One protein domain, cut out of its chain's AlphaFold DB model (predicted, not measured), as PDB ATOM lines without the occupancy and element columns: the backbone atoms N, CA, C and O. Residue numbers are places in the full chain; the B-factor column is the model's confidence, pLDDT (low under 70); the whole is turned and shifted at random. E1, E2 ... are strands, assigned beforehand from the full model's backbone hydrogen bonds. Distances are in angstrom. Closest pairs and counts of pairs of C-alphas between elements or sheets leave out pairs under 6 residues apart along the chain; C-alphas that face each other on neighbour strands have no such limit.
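Overview. This is residues 499 to 621 of the 904 residues of an uncharacterized protein of Trypanosoma congolense (strain IL3000) (UniProt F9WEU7). The chain is wound in a flattened solenoid: its turns stack one on the next, with E1, E3, E5, E7 and E9 side by side in one wall and E2, E4, E6 and E8 in the other. The two walls are thin parallel sheets, only partly face to face and shifted against each other along the strands, and the loops between the strands close the two narrow ends. The printed part has 123 residues with nine named strands, E1 to E9 in order along the chain, alternating between the sheets, and no named helix; the class is all strand. The whole is compact, with a radius of gyration of the C-alphas of 15.3 A, and its outline is a rod of 45 by 21 by 15 A.

Arrangement. The larger sheet has the order E1 (residues 499 to 504), E3 (525 to 533), E5 (554 to 562), E7 (583 to 591), E9 (612 to 620), with E1 and E9 as edge strands. E3 and E5 are parallel at 2 degrees, with N 528 and O 556 within hydrogen-bond range at 2.8 A. E7 and E9 are parallel at 2 degrees, with N 614 and O 584 at 2.8 A. From edge to edge the strands' lines turn by 6 degrees. The second sheet has the order E2 (512 to 519), E4 (541 to 548), E6 (570 to 577), E8 (599 to 606). E4 and E6 are parallel at 2 degrees, with N 543 and O 571 at 2.8 A. Between the sheets, the closest C-alphas of E4 and E5 are those of Ser 542 and Ala 557, 5.3 A apart, while the strand centres are 13.7 A apart. E2 and E5 are near each other, and E1 and E9 are apart.

Along the chain. E1 begins with C-alpha 499 at (13.256, -43.362, -20.672) and is 16.8 A long. E3 measures 26.4 A, E5 26.0 A, and E7 and E9 25.9 A each. E2 and E4 measure 24.4 A each, E6 24.2 A and E8 24.3 A. C-alpha 541, the first of E4, is at (17.340, -50.115, -24.871). E9 ends with C-alpha 620 at (34.796, -52.314, -31.150).

Size, cuts and confidence. The two C-alphas farthest apart are those of Ile 506 and Asp 608, at 47.3 A. The printed part has no cut. The links E2 to E3, E4 to E5, E6 to E7 and E8 to E9 are tight; the other four are short, and no link is long. The mean pLDDT of the printed part is 83.2, and no printed residue is under 70.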
ATOM      1  N   ALA A 499      12.730 -42.455 -21.688       83.81
ATOM      2  CA  ALA A 499      13.256 -43.362 -20.672       83.81
ATOM      3  C   ALA A 499      14.786 -43.397 -20.797       83.81
ATOM      4  O   ALA A 499      15.310 -43.712 -21.866       83.81
ATOM      5  N   ALA A 500      15.508 -43.065 -19.725       84.25
ATOM      6  CA  ALA A 500      16.970 -43.025 -19.727       84.25
ATOM      7  C   ALA A 500      17.555 -43.735 -18.499       84.25
ATOM      8  O   ALA A 500      17.083 -43.518 -17.383       84.25
ATOM      9  N   GLU A 501      18.597 -44.548 -18.685       83.00
ATOM     10  CA  GLU A 501      19.239 -45.308 -17.603       83.00
ATOM     11  C   GLU A 501      20.774 -45.380 -17.744       83.00
ATOM     12  O   GLU A 501      21.321 -45.325 -18.846       83.00
ATOM     13  N   MET A 502      21.484 -45.527 -16.618       79.25
ATOM     14  CA  MET A 502      22.935 -45.745 -16.577       79.25
ATOM     15  C   MET A 502      23.292 -46.838 -15.559       79.25
ATOM     16  O   MET A 502      23.270 -46.603 -14.348       79.25
ATOM     17  N   ALA A 503      23.681 -48.018 -16.045       73.81
ATOM     18  CA  ALA A 503      24.050 -49.173 -15.231       73.81
ATOM     19  C   ALA A 503      25.582 -49.342 -15.172       73.81
ATOM     20  O   ALA A 503      26.201 -49.948 -16.050       73.81
ATOM     21  N   GLY A 504      26.211 -48.807 -14.121       70.00
ATOM     22  CA  GLY A 504      27.666 -48.855 -13.928       70.00
ATOM     23  C   GLY A 504      28.134 -49.946 -12.958       70.00
ATOM     24  O   GLY A 504      27.741 -49.958 -11.794       70.00
ATOM     25  N   GLY A 505      29.045 -50.820 -13.395       73.44
ATOM     26  CA  GLY A 505      29.763 -51.765 -12.531       73.44
ATOM     27  C   GLY A 505      30.055 -53.129 -13.164       73.44
ATOM     28  O   GLY A 505      29.567 -53.478 -14.237       73.44
ATOM     29  N   ILE A 506      30.850 -53.950 -12.467       72.88
ATOM     30  CA  ILE A 506      31.087 -55.350 -12.863       72.88
ATOM     31  C   ILE A 506      29.753 -56.107 -12.816       72.88
ATOM     32  O   ILE A 506      29.116 -56.163 -11.764       72.88
ATOM     33  N   GLY A 507      29.341 -56.692 -13.941       74.06
ATOM     34  CA  GLY A 507      28.074 -57.415 -14.079       74.06
ATOM     35  C   GLY A 507      26.813 -56.545 -14.001       74.06
ATOM     36  O   GLY A 507      25.736 -57.101 -13.771       74.06
ATOM     37  N   GLY A 508      26.945 -55.218 -14.153       78.94
ATOM     38  CA  GLY A 508      25.823 -54.274 -14.155       78.94
ATOM     39  C   GLY A 508      24.790 -54.603 -15.236       78.94
ATOM     40  O   GLY A 508      25.138 -55.158 -16.284       78.94
ATOM     41  N   ARG A 509      23.511 -54.322 -14.970       83.00
ATOM     42  CA  ARG A 509      22.429 -54.687 -15.893       83.00
ATOM     43  C   ARG A 509      21.283 -53.677 -15.894       83.00
ATOM     44  O   ARG A 509      20.489 -53.706 -14.958       83.00
ATOM     45  N   GLY A 510      21.203 -52.832 -16.913       84.31
ATOM     46  CA  GLY A 510      20.065 -51.939 -17.113       84.31
ATOM     47  C   GLY A 510      19.071 -52.485 -18.130       84.31
ATOM     48  O   GLY A 510      19.292 -53.543 -18.736       84.31
ATOM     49  N   THR A 511      17.953 -51.772 -18.250       87.62
ATOM     50  CA  THR A 511      16.971 -51.888 -19.333       87.62
ATOM     51  C   THR A 511      16.182 -50.579 -19.431       87.62
ATOM     52  O   THR A 511      15.348 -50.301 -18.562       87.62
ATOM     53  N   ALA A 512      16.378 -49.803 -20.498       87.19
ATOM     54  CA  ALA A 512      15.572 -48.612 -20.786       87.19
ATOM     55  C   ALA A 512      14.446 -48.939 -21.782       87.19
ATOM     56  O   ALA A 512      14.713 -49.421 -22.881       87.19
ATOM     57  N   PHE A 513      13.189 -48.664 -21.431       88.56
ATOM     58  CA  PHE A 513      12.020 -49.008 -22.245       88.56
ATOM     59  C   PHE A 513      11.037 -47.832 -22.351       88.56
ATOM     60  O   PHE A 513      10.555 -47.320 -21.336       88.56
ATOM     61  N   ALA A 514      10.735 -47.418 -23.584       86.50
ATOM     62  CA  ALA A 514       9.789 -46.356 -23.916       86.50
ATOM     63  C   ALA A 514       8.684 -46.897 -24.842       86.50
ATOM     64  O   ALA A 514       8.980 -47.343 -25.951       86.50
ATOM     65  N   GLU A 515       7.421 -46.844 -24.418       87.50
ATOM     66  CA  GLU A 515       6.281 -47.366 -25.190       87.50
ATOM     67  C   GLU A 515       5.152 -46.340 -25.346       87.50
ATOM     68  O   GLU A 515       4.866 -45.561 -24.436       87.50
ATOM     69  N   GLY A 516       4.518 -46.318 -26.519       83.31
ATOM     70  CA  GLY A 516       3.477 -45.348 -26.841       83.31
ATOM     71  C   GLY A 516       2.386 -45.906 -27.747       83.31
ATOM     72  O   GLY A 516       2.672 -46.471 -28.802       83.31
ATOM     73  N   PHE A 517       1.138 -45.671 -27.359       84.81
ATOM     74  CA  PHE A 517      -0.056 -45.940 -28.160       84.81
ATOM     75  C   PHE A 517      -0.763 -44.606 -28.447       84.81
ATOM     76  O   PHE A 517      -0.890 -43.779 -27.539       84.81
ATOM     77  N   ARG A 518      -1.220 -44.378 -29.684       81.31
ATOM     78  CA  ARG A 518      -2.159 -43.286 -30.008       81.31
ATOM     79  C   ARG A 518      -3.193 -43.709 -31.042       81.31
ATOM     80  O   ARG A 518      -2.893 -44.522 -31.915       81.31
ATOM     81  N   ASP A 519      -4.344 -43.064 -30.953       81.88
ATOM     82  CA  ASP A 519      -5.382 -42.990 -31.978       81.88
ATOM     83  C   ASP A 519      -5.455 -41.523 -32.448       81.88
ATOM     84  O   ASP A 519      -5.528 -40.610 -31.618       81.88
ATOM     85  N   GLY A 520      -5.354 -41.281 -33.756       77.69
ATOM     86  CA  GLY A 520      -5.418 -39.951 -34.367       77.69
ATOM     87  C   GLY A 520      -4.070 -39.295 -34.700       77.69
ATOM     88  O   GLY A 520      -2.987 -39.889 -34.593       77.69
ATOM     89  N   ASP A 521      -4.153 -38.042 -35.153       73.75
ATOM     90  CA  ASP A 521      -3.119 -37.348 -35.928       73.75
ATOM     91  C   ASP A 521      -1.974 -36.747 -35.086       73.75
ATOM     92  O   ASP A 521      -1.878 -36.899 -33.870       73.75
ATOM     93  N   GLY A 522      -0.984 -36.155 -35.767       72.44
ATOM     94  CA  GLY A 522       0.135 -35.454 -35.133       72.44
ATOM     95  C   GLY A 522       1.462 -36.221 -35.082       72.44
ATOM     96  O   GLY A 522       1.779 -37.070 -35.926       72.44
ATOM     97  N   VAL A 523       2.298 -35.839 -34.112       71.25
ATOM     98  CA  VAL A 523       3.740 -36.150 -34.075       71.25
ATOM     99  C   VAL A 523       4.128 -36.676 -32.687       71.25
ATOM    100  O   VAL A 523       4.963 -36.104 -31.996       71.25
ATOM    101  N   PRO A 524       3.524 -37.770 -32.199       73.88
ATOM    102  CA  PRO A 524       4.444 -38.713 -30.505       73.88
ATOM    103  C   PRO A 524       5.980 -38.723 -30.766       73.88
ATOM    104  O   PRO A 524       6.378 -38.897 -31.922       73.88
ATOM    105  N   SER A 525       6.850 -38.640 -29.757       82.25
ATOM    106  CA  SER A 525       8.275 -39.008 -29.917       82.25
ATOM    107  C   SER A 525       8.749 -39.875 -28.754       82.25
ATOM    108  O   SER A 525       8.613 -39.488 -27.596       82.25
ATOM    109  N   LEU A 526       9.264 -41.074 -29.044       84.19
ATOM    110  CA  LEU A 526       9.672 -42.040 -28.015       84.19
ATOM    111  C   LEU A 526      11.187 -42.219 -28.049       84.19
ATOM    112  O   LEU A 526      11.743 -42.556 -29.095       84.19
ATOM    113  N   THR A 527      11.856 -42.017 -26.916       89.00
ATOM    114  CA  THR A 527      13.308 -42.217 -26.792       89.00
ATOM    115  C   THR A 527      13.629 -43.120 -25.607       89.00
ATOM    116  O   THR A 527      13.332 -42.777 -24.465       89.00
ATOM    117  N   ALA A 528      14.269 -44.256 -25.878       85.56
ATOM    118  CA  ALA A 528      14.862 -45.139 -24.881       85.56
ATOM    119  C   ALA A 528      16.391 -45.078 -24.994       85.56
ATOM    120  O   ALA A 528      16.938 -45.335 -26.067       85.56
ATOM    121  N   ALA A 529      17.080 -44.738 -23.906       86.31
ATOM    122  CA  ALA A 529      18.533 -44.587 -23.882       86.31
ATOM    123  C   ALA A 529      19.161 -45.332 -22.695       86.31
ATOM    124  O   ALA A 529      18.765 -45.112 -21.551       86.31
ATOM    125  N   GLU A 530      20.171 -46.167 -22.941       84.81
ATOM    126  CA  GLU A 530      20.907 -46.870 -21.884       84.81
ATOM    127  C   GLU A 530      22.432 -46.748 -22.039       84.81
ATOM    128  O   GLU A 530      22.979 -46.841 -23.140       84.81
ATOM    129  N   MET A 531      23.138 -46.603 -20.916       81.12
ATOM    130  CA  MET A 531      24.589 -46.780 -20.840       81.12
ATOM    131  C   MET A 531      24.960 -47.875 -19.826       81.12
ATOM    132  O   MET A 531      24.884 -47.663 -18.616       81.12
ATOM    133  N   ALA A 532      25.403 -49.034 -20.317       77.62
ATOM    134  CA  ALA A 532      25.825 -50.185 -19.518       77.62
ATOM    135  C   ALA A 532      27.363 -50.279 -19.474       77.62
ATOM    136  O   ALA A 532      28.007 -50.740 -20.418       77.62
ATOM    137  N   GLY A 533      27.976 -49.839 -18.371       72.12
ATOM    138  CA  GLY A 533      29.434 -49.709 -18.247       72.12
ATOM    139  C   GLY A 533      30.065 -50.689 -17.257       72.12
ATOM    140  O   GLY A 533      29.910 -50.531 -16.048       72.12
ATOM    141  N   GLY A 534      30.856 -51.654 -17.733       76.19
ATOM    142  CA  GLY A 534      31.703 -52.501 -16.890       76.19
ATOM    143  C   GLY A 534      32.019 -53.888 -17.458       76.19
ATOM    144  O   GLY A 534      31.537 -54.301 -18.510       76.19
ATOM    145  N   VAL A 535      32.850 -54.646 -16.734       76.75
ATOM    146  CA  VAL A 535      33.180 -56.038 -17.091       76.75
ATOM    147  C   VAL A 535      31.926 -56.907 -16.979       76.75
ATOM    148  O   VAL A 535      31.365 -57.039 -15.892       76.75
ATOM    149  N   GLY A 536      31.496 -57.509 -18.088       77.44
ATOM    150  CA  GLY A 536      30.278 -58.316 -18.168       77.44
ATOM    151  C   GLY A 536      28.976 -57.524 -18.006       77.44
ATOM    152  O   GLY A 536      27.969 -58.117 -17.617       77.44
ATOM    153  N   GLY A 537      28.998 -56.206 -18.245       80.69
ATOM    154  CA  GLY A 537      27.791 -55.378 -18.266       80.69
ATOM    155  C   GLY A 537      26.821 -55.809 -19.371       80.69
ATOM    156  O   GLY A 537      27.252 -56.289 -20.423       80.69
ATOM    157  N   ARG A 538      25.512 -55.669 -19.146       84.56
ATOM    158  CA  ARG A 538      24.504 -55.952 -20.176       84.56
ATOM    159  C   ARG A 538      23.313 -55.005 -20.102       84.56
ATOM    160  O   ARG A 538      22.593 -55.087 -19.112       84.56
ATOM    161  N   GLY A 539      23.050 -54.248 -21.160       85.31
ATOM    162  CA  GLY A 539      21.825 -53.470 -21.295       85.31
ATOM    163  C   GLY A 539      20.822 -54.053 -22.282       85.31
ATOM    164  O   GLY A 539      20.990 -55.169 -22.808       85.31
ATOM    165  N   THR A 540      19.720 -53.325 -22.447       90.00
ATOM    166  CA  THR A 540      18.728 -53.444 -23.525       90.00
ATOM    167  C   THR A 540      17.909 -52.147 -23.588       90.00
ATOM    168  O   THR A 540      17.009 -51.947 -22.766       90.00
ATOM    169  N   ALA A 541      18.165 -51.294 -24.584       89.56
ATOM    170  CA  ALA A 541      17.340 -50.115 -24.871       89.56
ATOM    171  C   ALA A 541      16.215 -50.451 -25.872       89.56
ATOM    172  O   ALA A 541      16.477 -51.040 -26.919       89.56
ATOM    173  N   SER A 542      14.964 -50.068 -25.594       91.00
ATOM    174  CA  SER A 542      13.795 -50.465 -26.395       91.00
ATOM    175  C   SER A 542      12.758 -49.347 -26.549       91.00
ATOM    176  O   SER A 542      12.192 -48.897 -25.558       91.00
ATOM    177  N   ALA A 543      12.447 -48.946 -27.783       88.75
ATOM    178  CA  ALA A 543      11.407 -47.969 -28.114       88.75
ATOM    179  C   ALA A 543      10.312 -48.611 -28.989       88.75
ATOM    180  O   ALA A 543      10.589 -49.030 -30.113       88.75
ATOM    181  N   ALA A 544       9.075 -48.692 -28.491       88.94
ATOM    182  CA  ALA A 544       7.960 -49.387 -29.146       88.94
ATOM    183  C   ALA A 544       6.748 -48.463 -29.356       88.94
ATOM    184  O   ALA A 544       6.335 -47.766 -28.434       88.94
ATOM    185  N   GLY A 545       6.160 -48.446 -30.554       84.62
ATOM    186  CA  GLY A 545       5.039 -47.560 -30.871       84.62
ATOM    187  C   GLY A 545       3.955 -48.217 -31.720       84.62
ATOM    188  O   GLY A 545       4.249 -48.722 -32.801       84.62
ATOM    189  N   PHE A 546       2.708 -48.138 -31.262       85.75
ATOM    190  CA  PHE A 546       1.511 -48.503 -32.026       85.75
ATOM    191  C   PHE A 546       0.709 -47.250 -32.375       85.75
ATOM    192  O   PHE A 546       0.620 -46.322 -31.562       85.75
ATOM    193  N   ARG A 547       0.120 -47.219 -33.573       82.75
ATOM    194  CA  ARG A 547      -0.705 -46.095 -34.014       82.75
ATOM    195  C   ARG A 547      -1.803 -46.480 -35.003       82.75
ATOM    196  O   ARG A 547      -1.529 -47.222 -35.939       82.75
ATOM    197  N   ASP A 548      -2.961 -45.855 -34.829       83.56
ATOM    198  CA  ASP A 548      -3.956 -45.603 -35.879       83.56
ATOM    199  C   ASP A 548      -3.941 -44.084 -36.203       83.56
ATOM    200  O   ASP A 548      -3.840 -43.268 -35.278       83.56
ATOM    201  N   GLY A 549      -3.930 -43.685 -37.479       79.38
ATOM    202  CA  GLY A 549      -3.941 -42.273 -37.921       79.38
ATOM    203  C   GLY A 549      -2.589 -41.609 -38.271       79.38
ATOM    204  O   GLY A 549      -1.493 -42.169 -38.109       79.38
ATOM    205  N   ASP A 550      -2.647 -40.368 -38.773       77.00
ATOM    206  CA  ASP A 550      -1.628 -39.828 -39.689       77.00
ATOM    207  C   ASP A 550      -0.445 -39.116 -39.012       77.00
ATOM    208  O   ASP A 550      -0.569 -38.356 -38.042       77.00
ATOM    209  N   GLY A 551       0.768 -39.302 -39.554       76.50
ATOM    210  CA  GLY A 551       1.881 -38.363 -39.336       76.50
ATOM    211  C   GLY A 551       3.268 -38.954 -39.054       76.50
ATOM    212  O   GLY A 551       3.693 -39.953 -39.642       76.50
ATOM    213  N   VAL A 552       4.034 -38.257 -38.205       76.00
ATOM    214  CA  VAL A 552       5.517 -38.298 -38.199       76.00
ATOM    215  C   VAL A 552       6.164 -38.747 -36.859       76.00
ATOM    216  O   VAL A 552       7.117 -38.116 -36.407       76.00
ATOM    217  N   PRO A 553       5.709 -39.816 -36.164       77.44
ATOM    218  CA  PRO A 553       6.427 -40.319 -34.992       77.44
ATOM    219  C   PRO A 553       7.885 -40.696 -35.278       77.44
ATOM    220  O   PRO A 553       8.151 -41.468 -36.212       77.44
ATOM    221  N   SER A 554       8.785 -40.237 -34.404       84.88
ATOM    222  CA  SER A 554      10.143 -40.761 -34.251       84.88
ATOM    223  C   SER A 554      10.223 -41.707 -33.047       84.88
ATOM    224  O   SER A 554       9.811 -41.354 -31.940       84.88
ATOM    225  N   LEU A 555      10.752 -42.915 -33.260       86.69
ATOM    226  CA  LEU A 555      11.118 -43.850 -32.192       86.69
ATOM    227  C   LEU A 555      12.638 -44.042 -32.220       86.69
ATOM    228  O   LEU A 555      13.190 -44.403 -33.262       86.69
ATOM    229  N   THR A 556      13.305 -43.809 -31.092       90.25
ATOM    230  CA  THR A 556      14.765 -43.912 -30.957       90.25
ATOM    231  C   THR A 556      15.120 -44.836 -29.799       90.25
ATOM    232  O   THR A 556      14.771 -44.550 -28.658       90.25
ATOM    233  N   ALA A 557      15.845 -45.916 -30.074       87.75
ATOM    234  CA  ALA A 557      16.477 -46.760 -29.067       87.75
ATOM    235  C   ALA A 557      17.999 -46.643 -29.196       87.75
ATOM    236  O   ALA A 557      18.543 -46.900 -30.268       87.75
ATOM    237  N   ALA A 558      18.685 -46.251 -28.127       88.44
ATOM    238  CA  ALA A 558      20.131 -46.054 -28.115       88.44
ATOM    239  C   ALA A 558      20.774 -46.782 -26.927       88.44
ATOM    240  O   ALA A 558      20.394 -46.542 -25.784       88.44
ATOM    241  N   GLU A 559      21.771 -47.633 -27.172       86.75
ATOM    242  CA  GLU A 559      22.548 -48.287 -26.113       86.75
ATOM    243  C   GLU A 559      24.062 -48.088 -26.288       86.75
ATOM    244  O   GLU A 559      24.604 -48.162 -27.391       86.75
ATOM    245  N   MET A 560      24.770 -47.891 -25.175       83.31
ATOM    246  CA  MET A 560      26.229 -47.961 -25.110       83.31
ATOM    247  C   MET A 560      26.673 -49.012 -24.081       83.31
ATOM    248  O   MET A 560      26.614 -48.772 -22.874       83.31
ATOM    249  N   ALA A 561      27.150 -50.163 -24.560       79.25
ATOM    250  CA  ALA A 561      27.620 -51.290 -23.756       79.25
ATOM    251  C   ALA A 561      29.162 -51.332 -23.725       79.25
ATOM    252  O   ALA A 561      29.812 -51.882 -24.619       79.25
ATOM    253  N   GLY A 562      29.772 -50.740 -22.696       73.25
ATOM    254  CA  GLY A 562      31.227 -50.572 -22.588       73.25
ATOM    255  C   GLY A 562      31.888 -51.503 -21.567       73.25
ATOM    256  O   GLY A 562      31.704 -51.332 -20.364       73.25
ATOM    257  N   GLY A 563      32.733 -52.435 -22.010       77.88
ATOM    258  CA  GLY A 563      33.617 -53.224 -21.146       77.88
ATOM    259  C   GLY A 563      34.013 -54.597 -21.699       77.88
ATOM    260  O   GLY A 563      33.575 -55.036 -22.760       77.88
ATOM    261  N   ILE A 564      34.863 -55.316 -20.955       78.19
ATOM    262  CA  ILE A 564      35.248 -56.696 -21.298       78.19
ATOM    263  C   ILE A 564      34.017 -57.600 -21.174       78.19
ATOM    264  O   ILE A 564      33.462 -57.730 -20.084       78.19
ATOM    265  N   GLY A 565      33.608 -58.239 -22.269       79.38
ATOM    266  CA  GLY A 565      32.424 -59.096 -22.329       79.38
ATOM    267  C   GLY A 565      31.095 -58.348 -22.178       79.38
ATOM    268  O   GLY A 565      30.117 -58.969 -21.760       79.38
ATOM    269  N   GLY A 566      31.065 -57.039 -22.458       81.69
ATOM    270  CA  GLY A 566      29.829 -56.255 -22.481       81.69
ATOM    271  C   GLY A 566      28.847 -56.771 -23.540       81.69
ATOM    272  O   GLY A 566      29.269 -57.275 -24.582       81.69
ATOM    273  N   ARG A 567      27.539 -56.669 -23.293       86.31
ATOM    274  CA  ARG A 567      26.526 -57.066 -24.280       86.31
ATOM    275  C   ARG A 567      25.326 -56.129 -24.296       86.31
ATOM    276  O   ARG A 567      24.604 -56.141 -23.311       86.31
ATOM    277  N   GLY A 568      25.031 -55.464 -25.404       86.31
ATOM    278  CA  GLY A 568      23.781 -54.724 -25.548       86.31
ATOM    279  C   GLY A 568      22.763 -55.365 -26.482       86.31
ATOM    280  O   GLY A 568      22.929 -56.503 -26.960       86.31
ATOM    281  N   THR A 569      21.629 -54.682 -26.621       91.50
ATOM    282  CA  THR A 569      20.570 -54.913 -27.610       91.50
ATOM    283  C   THR A 569      19.708 -53.644 -27.717       91.50
ATOM    284  O   THR A 569      18.827 -53.436 -26.882       91.50
ATOM    285  N   ALA A 570      19.907 -52.823 -28.750       91.06
ATOM    286  CA  ALA A 570      19.027 -51.685 -29.049       91.06
ATOM    287  C   ALA A 570      17.861 -52.110 -29.965       91.06
ATOM    288  O   ALA A 570      18.091 -52.732 -31.000       91.06
ATOM    289  N   PHE A 571      16.616 -51.769 -29.625       91.62
ATOM    290  CA  PHE A 571      15.406 -52.227 -30.322       91.62
ATOM    291  C   PHE A 571      14.415 -51.077 -30.580       91.62
ATOM    292  O   PHE A 571      13.883 -50.503 -29.638       91.62
ATOM    293  N   ALA A 572      14.115 -50.755 -31.837       90.44
ATOM    294  CA  ALA A 572      13.087 -49.779 -32.213       90.44
ATOM    295  C   ALA A 572      11.996 -50.458 -33.056       90.44
ATOM    296  O   ALA A 572      12.301 -51.008 -34.114       90.44
ATOM    297  N   ALA A 573      10.732 -50.425 -32.625       90.00
ATOM    298  CA  ALA A 573       9.633 -51.100 -33.323       90.00
ATOM    299  C   ALA A 573       8.390 -50.218 -33.476       90.00
ATOM    300  O   ALA A 573       7.868 -49.701 -32.491       90.00
ATOM    301  N   GLY A 574       7.893 -50.083 -34.706       85.62
ATOM    302  CA  GLY A 574       6.653 -49.375 -35.020       85.62
ATOM    303  C   GLY A 574       5.621 -50.271 -35.705       85.62
ATOM    304  O   GLY A 574       5.959 -50.983 -36.648       85.62
ATOM    305  N   PHE A 575       4.363 -50.186 -35.283       87.00
ATOM    306  CA  PHE A 575       3.195 -50.675 -36.019       87.00
ATOM    307  C   PHE A 575       2.298 -49.474 -36.331       87.00
ATOM    308  O   PHE A 575       2.066 -48.652 -35.437       87.00
ATOM    309  N   ARG A 576       1.824 -49.335 -37.576       83.38
ATOM    310  CA  ARG A 576       0.925 -48.241 -37.971       83.38
ATOM    311  C   ARG A 576      -0.105 -48.662 -39.000       83.38
ATOM    312  O   ARG A 576       0.282 -49.227 -40.019       83.38
ATOM    313  N   ASP A 577      -1.321 -48.191 -38.802       84.69
ATOM    314  CA  ASP A 577      -2.335 -48.112 -39.844       84.69
ATOM    315  C   ASP A 577      -2.546 -46.609 -40.147       84.69
ATOM    316  O   ASP A 577      -2.716 -45.811 -39.222       84.69
ATOM    317  N   GLY A 578      -2.421 -46.190 -41.415       80.62
ATOM    318  CA  GLY A 578      -2.560 -44.783 -41.847       80.62
ATOM    319  C   GLY A 578      -1.283 -44.115 -42.387       80.62
ATOM    320  O   GLY A 578      -0.211 -44.733 -42.496       80.62
ATOM    321  N   ASP A 579      -1.376 -42.828 -42.740       78.56
ATOM    322  CA  ASP A 579      -0.425 -42.131 -43.617       78.56
ATOM    323  C   ASP A 579       0.716 -41.400 -42.878       78.56
ATOM    324  O   ASP A 579       0.799 -41.303 -41.651       78.56
ATOM    325  N   GLY A 580       1.721 -40.953 -43.644       76.88
ATOM    326  CA  GLY A 580       2.842 -40.149 -43.142       76.88
ATOM    327  C   GLY A 580       4.214 -40.836 -43.144       76.88
ATOM    328  O   GLY A 580       4.520 -41.681 -43.994       76.88
ATOM    329  N   VAL A 581       5.088 -40.404 -42.230       78.56
ATOM    330  CA  VAL A 581       6.555 -40.509 -42.361       78.56
ATOM    331  C   VAL A 581       7.185 -41.039 -41.061       78.56
ATOM    332  O   VAL A 581       7.518 -40.263 -40.167       78.56
ATOM    333  N   PRO A 582       7.310 -42.365 -40.883       78.81
ATOM    334  CA  PRO A 582       8.064 -42.932 -39.768       78.81
ATOM    335  C   PRO A 582       9.540 -42.527 -39.732       78.81
ATOM    336  O   PRO A 582      10.198 -42.520 -40.766       78.81
ATOM    337  N   SER A 583      10.089 -42.324 -38.532       86.19
ATOM    338  CA  SER A 583      11.525 -42.490 -38.276       86.19
ATOM    339  C   SER A 583      11.718 -43.489 -37.138       86.19
ATOM    340  O   SER A 583      11.157 -43.316 -36.057       86.19
ATOM    341  N   LEU A 584      12.455 -44.567 -37.390       87.88
ATOM    342  CA  LEU A 584      12.637 -45.697 -36.481       87.88
ATOM    343  C   LEU A 584      14.133 -45.995 -36.396       87.88
ATOM    344  O   LEU A 584      14.698 -46.573 -37.320       87.88
ATOM    345  N   THR A 585      14.785 -45.555 -35.320       91.38
ATOM    346  CA  THR A 585      16.246 -45.620 -35.164       91.38
ATOM    347  C   THR A 585      16.627 -46.506 -33.984       91.38
ATOM    348  O   THR A 585      16.272 -46.200 -32.850       91.38
ATOM    349  N   ALA A 586      17.386 -47.568 -34.236       89.94
ATOM    350  CA  ALA A 586      18.050 -48.367 -33.213       89.94
ATOM    351  C   ALA A 586      19.568 -48.211 -33.365       89.94
ATOM    352  O   ALA A 586      20.105 -48.469 -34.440       89.94
ATOM    353  N   ALA A 587      20.261 -47.786 -32.313       89.50
ATOM    354  CA  ALA A 587      21.699 -47.543 -32.322       89.50
ATOM    355  C   ALA A 587      22.378 -48.247 -31.141       89.50
ATOM    356  O   ALA A 587      21.971 -48.049 -29.999       89.50
ATOM    357  N   GLU A 588      23.429 -49.028 -31.387       87.75
ATOM    358  CA  GLU A 588      24.240 -49.637 -30.327       87.75
ATOM    359  C   GLU A 588      25.743 -49.366 -30.508       87.75
ATOM    360  O   GLU A 588      26.284 -49.446 -31.610       87.75
ATOM    361  N   MET A 589      26.443 -49.102 -29.403       84.19
ATOM    362  CA  MET A 589      27.904 -49.099 -29.337       84.19
ATOM    363  C   MET A 589      28.403 -50.123 -28.304       84.19
ATOM    364  O   MET A 589      28.377 -49.864 -27.100       84.19
ATOM    365  N   ALA A 590      28.890 -51.271 -28.777       80.00
ATOM    366  CA  ALA A 590      29.440 -52.360 -27.971       80.00
ATOM    367  C   ALA A 590      30.983 -52.303 -27.957       80.00
ATOM    368  O   ALA A 590      31.655 -52.830 -28.846       80.00
ATOM    369  N   GLY A 591      31.565 -51.652 -26.948       73.88
ATOM    370  CA  GLY A 591      33.011 -51.417 -26.857       73.88
ATOM    371  C   GLY A 591      33.722 -52.329 -25.855       73.88
ATOM    372  O   GLY A 591      33.481 -52.228 -24.656       73.88
ATOM    373  N   GLY A 592      34.664 -53.161 -26.300       78.94
ATOM    374  CA  GLY A 592      35.579 -53.914 -25.434       78.94
ATOM    375  C   GLY A 592      35.980 -55.298 -25.957       78.94
ATOM    376  O   GLY A 592      35.541 -55.764 -27.006       78.94
ATOM    377  N   ILE A 593      36.845 -55.987 -25.206       79.62
ATOM    378  CA  ILE A 593      37.274 -57.358 -25.534       79.62
ATOM    379  C   ILE A 593      36.079 -58.306 -25.383       79.62
ATOM    380  O   ILE A 593      35.538 -58.438 -24.287       79.62
ATOM    381  N   GLY A 594      35.690 -58.986 -26.462       80.06
ATOM    382  CA  GLY A 594      34.556 -59.910 -26.491       80.06
ATOM    383  C   GLY A 594      33.187 -59.239 -26.341       80.06
ATOM    384  O   GLY A 594      32.247 -59.912 -25.916       80.06
ATOM    385  N   GLY A 595      33.080 -57.937 -26.634       82.56
ATOM    386  CA  GLY A 595      31.803 -57.225 -26.641       82.56
ATOM    387  C   GLY A 595      30.831 -57.797 -27.680       82.56
ATOM    388  O   GLY A 595      31.263 -58.276 -28.731       82.56
ATOM    389  N   ARG A 596      29.522 -57.770 -27.410       87.31
ATOM    390  CA  ARG A 596      28.514 -58.211 -28.385       87.31
ATOM    391  C   ARG A 596      27.270 -57.331 -28.393       87.31
ATOM    392  O   ARG A 596      26.531 -57.389 -27.419       87.31
ATOM    393  N   GLY A 597      26.947 -56.687 -29.506       87.06
ATOM    394  CA  GLY A 597      25.658 -56.023 -29.662       87.06
ATOM    395  C   GLY A 597      24.668 -56.740 -30.566       87.06
ATOM    396  O   GLY A 597      24.876 -57.885 -31.007       87.06
ATOM    397  N   THR A 598      23.509 -56.102 -30.716       92.25
ATOM    398  CA  THR A 598      22.465 -56.374 -31.709       92.25
ATOM    399  C   THR A 598      21.551 -55.142 -31.803       92.25
ATOM    400  O   THR A 598      20.633 -55.000 -30.993       92.25
ATOM    401  N   ALA A 599      21.755 -54.277 -32.800       92.12
ATOM    402  CA  ALA A 599      20.827 -53.182 -33.109       92.12
ATOM    403  C   ALA A 599      19.692 -53.668 -34.034       92.12
ATOM    404  O   ALA A 599      19.954 -54.254 -35.082       92.12
ATOM    405  N   PHE A 600      18.431 -53.418 -33.680       92.12
ATOM    406  CA  PHE A 600      17.251 -53.913 -34.399       92.12
ATOM    407  C   PHE A 600      16.203 -52.810 -34.596       92.12
ATOM    408  O   PHE A 600      15.670 -52.287 -33.622       92.12
ATOM    409  N   ALA A 601      15.852 -52.497 -35.841       91.31
ATOM    410  CA  ALA A 601      14.785 -51.564 -36.195       91.31
ATOM    411  C   ALA A 601      13.716 -52.279 -37.044       91.31
ATOM    412  O   ALA A 601      14.053 -52.876 -38.067       91.31
ATOM    413  N   ALA A 602      12.438 -52.233 -36.658       90.75
ATOM    414  CA  ALA A 602      11.351 -52.871 -37.406       90.75
ATOM    415  C   ALA A 602      10.107 -51.988 -37.565       90.75
ATOM    416  O   ALA A 602       9.674 -51.327 -36.623       90.75
ATOM    417  N   GLY A 603       9.507 -52.022 -38.752       86.12
ATOM    418  CA  GLY A 603       8.215 -51.407 -39.046       86.12
ATOM    419  C   GLY A 603       7.227 -52.419 -39.621       86.12
ATOM    420  O   GLY A 603       7.586 -53.171 -40.526       86.12
ATOM    421  N   PHE A 604       5.987 -52.406 -39.139       88.06
ATOM    422  CA  PHE A 604       4.819 -52.878 -39.889       88.06
ATOM    423  C   PHE A 604       3.964 -51.666 -40.275       88.06
ATOM    424  O   PHE A 604       3.851 -50.726 -39.477       88.06
ATOM    425  N   ARG A 605       3.378 -51.683 -41.476       85.19
ATOM    426  CA  ARG A 605       2.494 -50.620 -41.947       85.19
ATOM    427  C   ARG A 605       1.371 -51.101 -42.868       85.19
ATOM    428  O   ARG A 605       1.673 -51.772 -43.849       85.19
ATOM    429  N   ASP A 606       0.163 -50.597 -42.642       85.69
ATOM    430  CA  ASP A 606      -0.859 -50.381 -43.679       85.69
ATOM    431  C   ASP A 606      -0.936 -48.865 -44.017       85.69
ATOM    432  O   ASP A 606      -0.804 -48.021 -43.124       85.69
ATOM    433  N   GLY A 607      -1.065 -48.492 -45.295       81.25
ATOM    434  CA  GLY A 607      -1.180 -47.094 -45.765       81.25
ATOM    435  C   GLY A 607       0.099 -46.405 -46.290       81.25
ATOM    436  O   GLY A 607       1.186 -46.997 -46.392       81.25
ATOM    437  N   ASP A 608      -0.007 -45.114 -46.635       79.50
ATOM    438  CA  ASP A 608       0.861 -44.410 -47.596       79.50
ATOM    439  C   ASP A 608       1.960 -43.513 -46.979       79.50
ATOM    440  O   ASP A 608       1.969 -43.138 -45.805       79.50
ATOM    441  N   GLY A 609       2.986 -43.196 -47.784       78.38
ATOM    442  CA  GLY A 609       4.098 -42.313 -47.400       78.38
ATOM    443  C   GLY A 609       5.477 -42.980 -47.266       78.38
ATOM    444  O   GLY A 609       5.836 -43.868 -48.047       78.38
ATOM    445  N   VAL A 610       6.298 -42.491 -46.328       79.44
ATOM    446  CA  VAL A 610       7.779 -42.569 -46.404       79.44
ATOM    447  C   VAL A 610       8.411 -43.016 -45.068       79.44
ATOM    448  O   VAL A 610       8.817 -42.175 -44.270       79.44
ATOM    449  N   PRO A 611       8.485 -44.325 -44.765       79.62
ATOM    450  CA  PRO A 611       9.228 -44.820 -43.602       79.62
ATOM    451  C   PRO A 611      10.741 -44.609 -43.723       79.62
ATOM    452  O   PRO A 611      11.314 -44.919 -44.759       79.62
ATOM    453  N   SER A 612      11.397 -44.190 -42.644       87.25
ATOM    454  CA  SER A 612      12.839 -44.339 -42.433       87.25
ATOM    455  C   SER A 612      13.085 -45.298 -41.270       87.25
ATOM    456  O   SER A 612      12.582 -45.093 -40.166       87.25
ATOM    457  N   LEU A 613      13.845 -46.359 -41.523       88.56
ATOM    458  CA  LEU A 613      14.197 -47.420 -40.583       88.56
ATOM    459  C   LEU A 613      15.716 -47.564 -40.579       88.56
ATOM    460  O   LEU A 613      16.294 -47.944 -41.589       88.56
ATOM    461  N   THR A 614      16.363 -47.243 -39.462       91.75
ATOM    462  CA  THR A 614      17.824 -47.271 -39.315       91.75
ATOM    463  C   THR A 614      18.221 -48.147 -38.134       91.75
ATOM    464  O   THR A 614      17.877 -47.841 -36.998       91.75
ATOM    465  N   ALA A 615      18.980 -49.207 -38.388       90.12
ATOM    466  CA  ALA A 615      19.677 -49.980 -37.368       90.12
ATOM    467  C   ALA A 615      21.186 -49.764 -37.527       90.12
ATOM    468  O   ALA A 615      21.732 -50.043 -38.591       90.12
ATOM    469  N   ALA A 616      21.859 -49.262 -36.497       89.88
ATOM    470  CA  ALA A 616      23.285 -48.958 -36.517       89.88
ATOM    471  C   ALA A 616      23.999 -49.635 -35.341       89.88
ATOM    472  O   ALA A 616      23.592 -49.460 -34.196       89.88
ATOM    473  N   GLU A 617      25.081 -50.368 -35.593       88.44
ATOM    474  CA  GLU A 617      25.919 -50.949 -34.540       88.44
ATOM    475  C   GLU A 617      27.409 -50.619 -34.727       88.44
ATOM    476  O   GLU A 617      27.943 -50.651 -35.835       88.44
ATOM    477  N   MET A 618      28.107 -50.350 -33.623       84.31
ATOM    478  CA  MET A 618      29.566 -50.275 -33.569       84.31
ATOM    479  C   MET A 618      30.115 -51.259 -32.526       84.31
ATOM    480  O   MET A 618      30.078 -50.988 -31.327       84.31
ATOM    481  N   ALA A 619      30.655 -52.390 -32.987       80.19
ATOM    482  CA  ALA A 619      31.250 -53.441 -32.164       80.19
ATOM    483  C   ALA A 619      32.788 -53.331 -32.179       80.19
ATOM    484  O   ALA A 619      33.461 -53.839 -33.080       80.19
ATOM    485  N   GLY A 620      33.366 -52.648 -31.188       74.00
ATOM    486  CA  GLY A 620      34.796 -52.314 -31.150       74.00
ATOM    487  C   GLY A 620      35.596 -53.109 -30.115       74.00
ATOM    488  O   GLY A 620      35.489 -52.848 -28.921       74.00
ATOM    489  N   GLY A 621      36.471 -54.020 -30.546       78.69
ATOM    490  CA  GLY A 621      37.466 -54.680 -29.698       78.69
ATOM    491  C   GLY A 621      37.938 -56.047 -30.207       78.69
ATOM    492  O   GLY A 621      37.544 -56.533 -31.263       78.69
TER     493      GLY A 621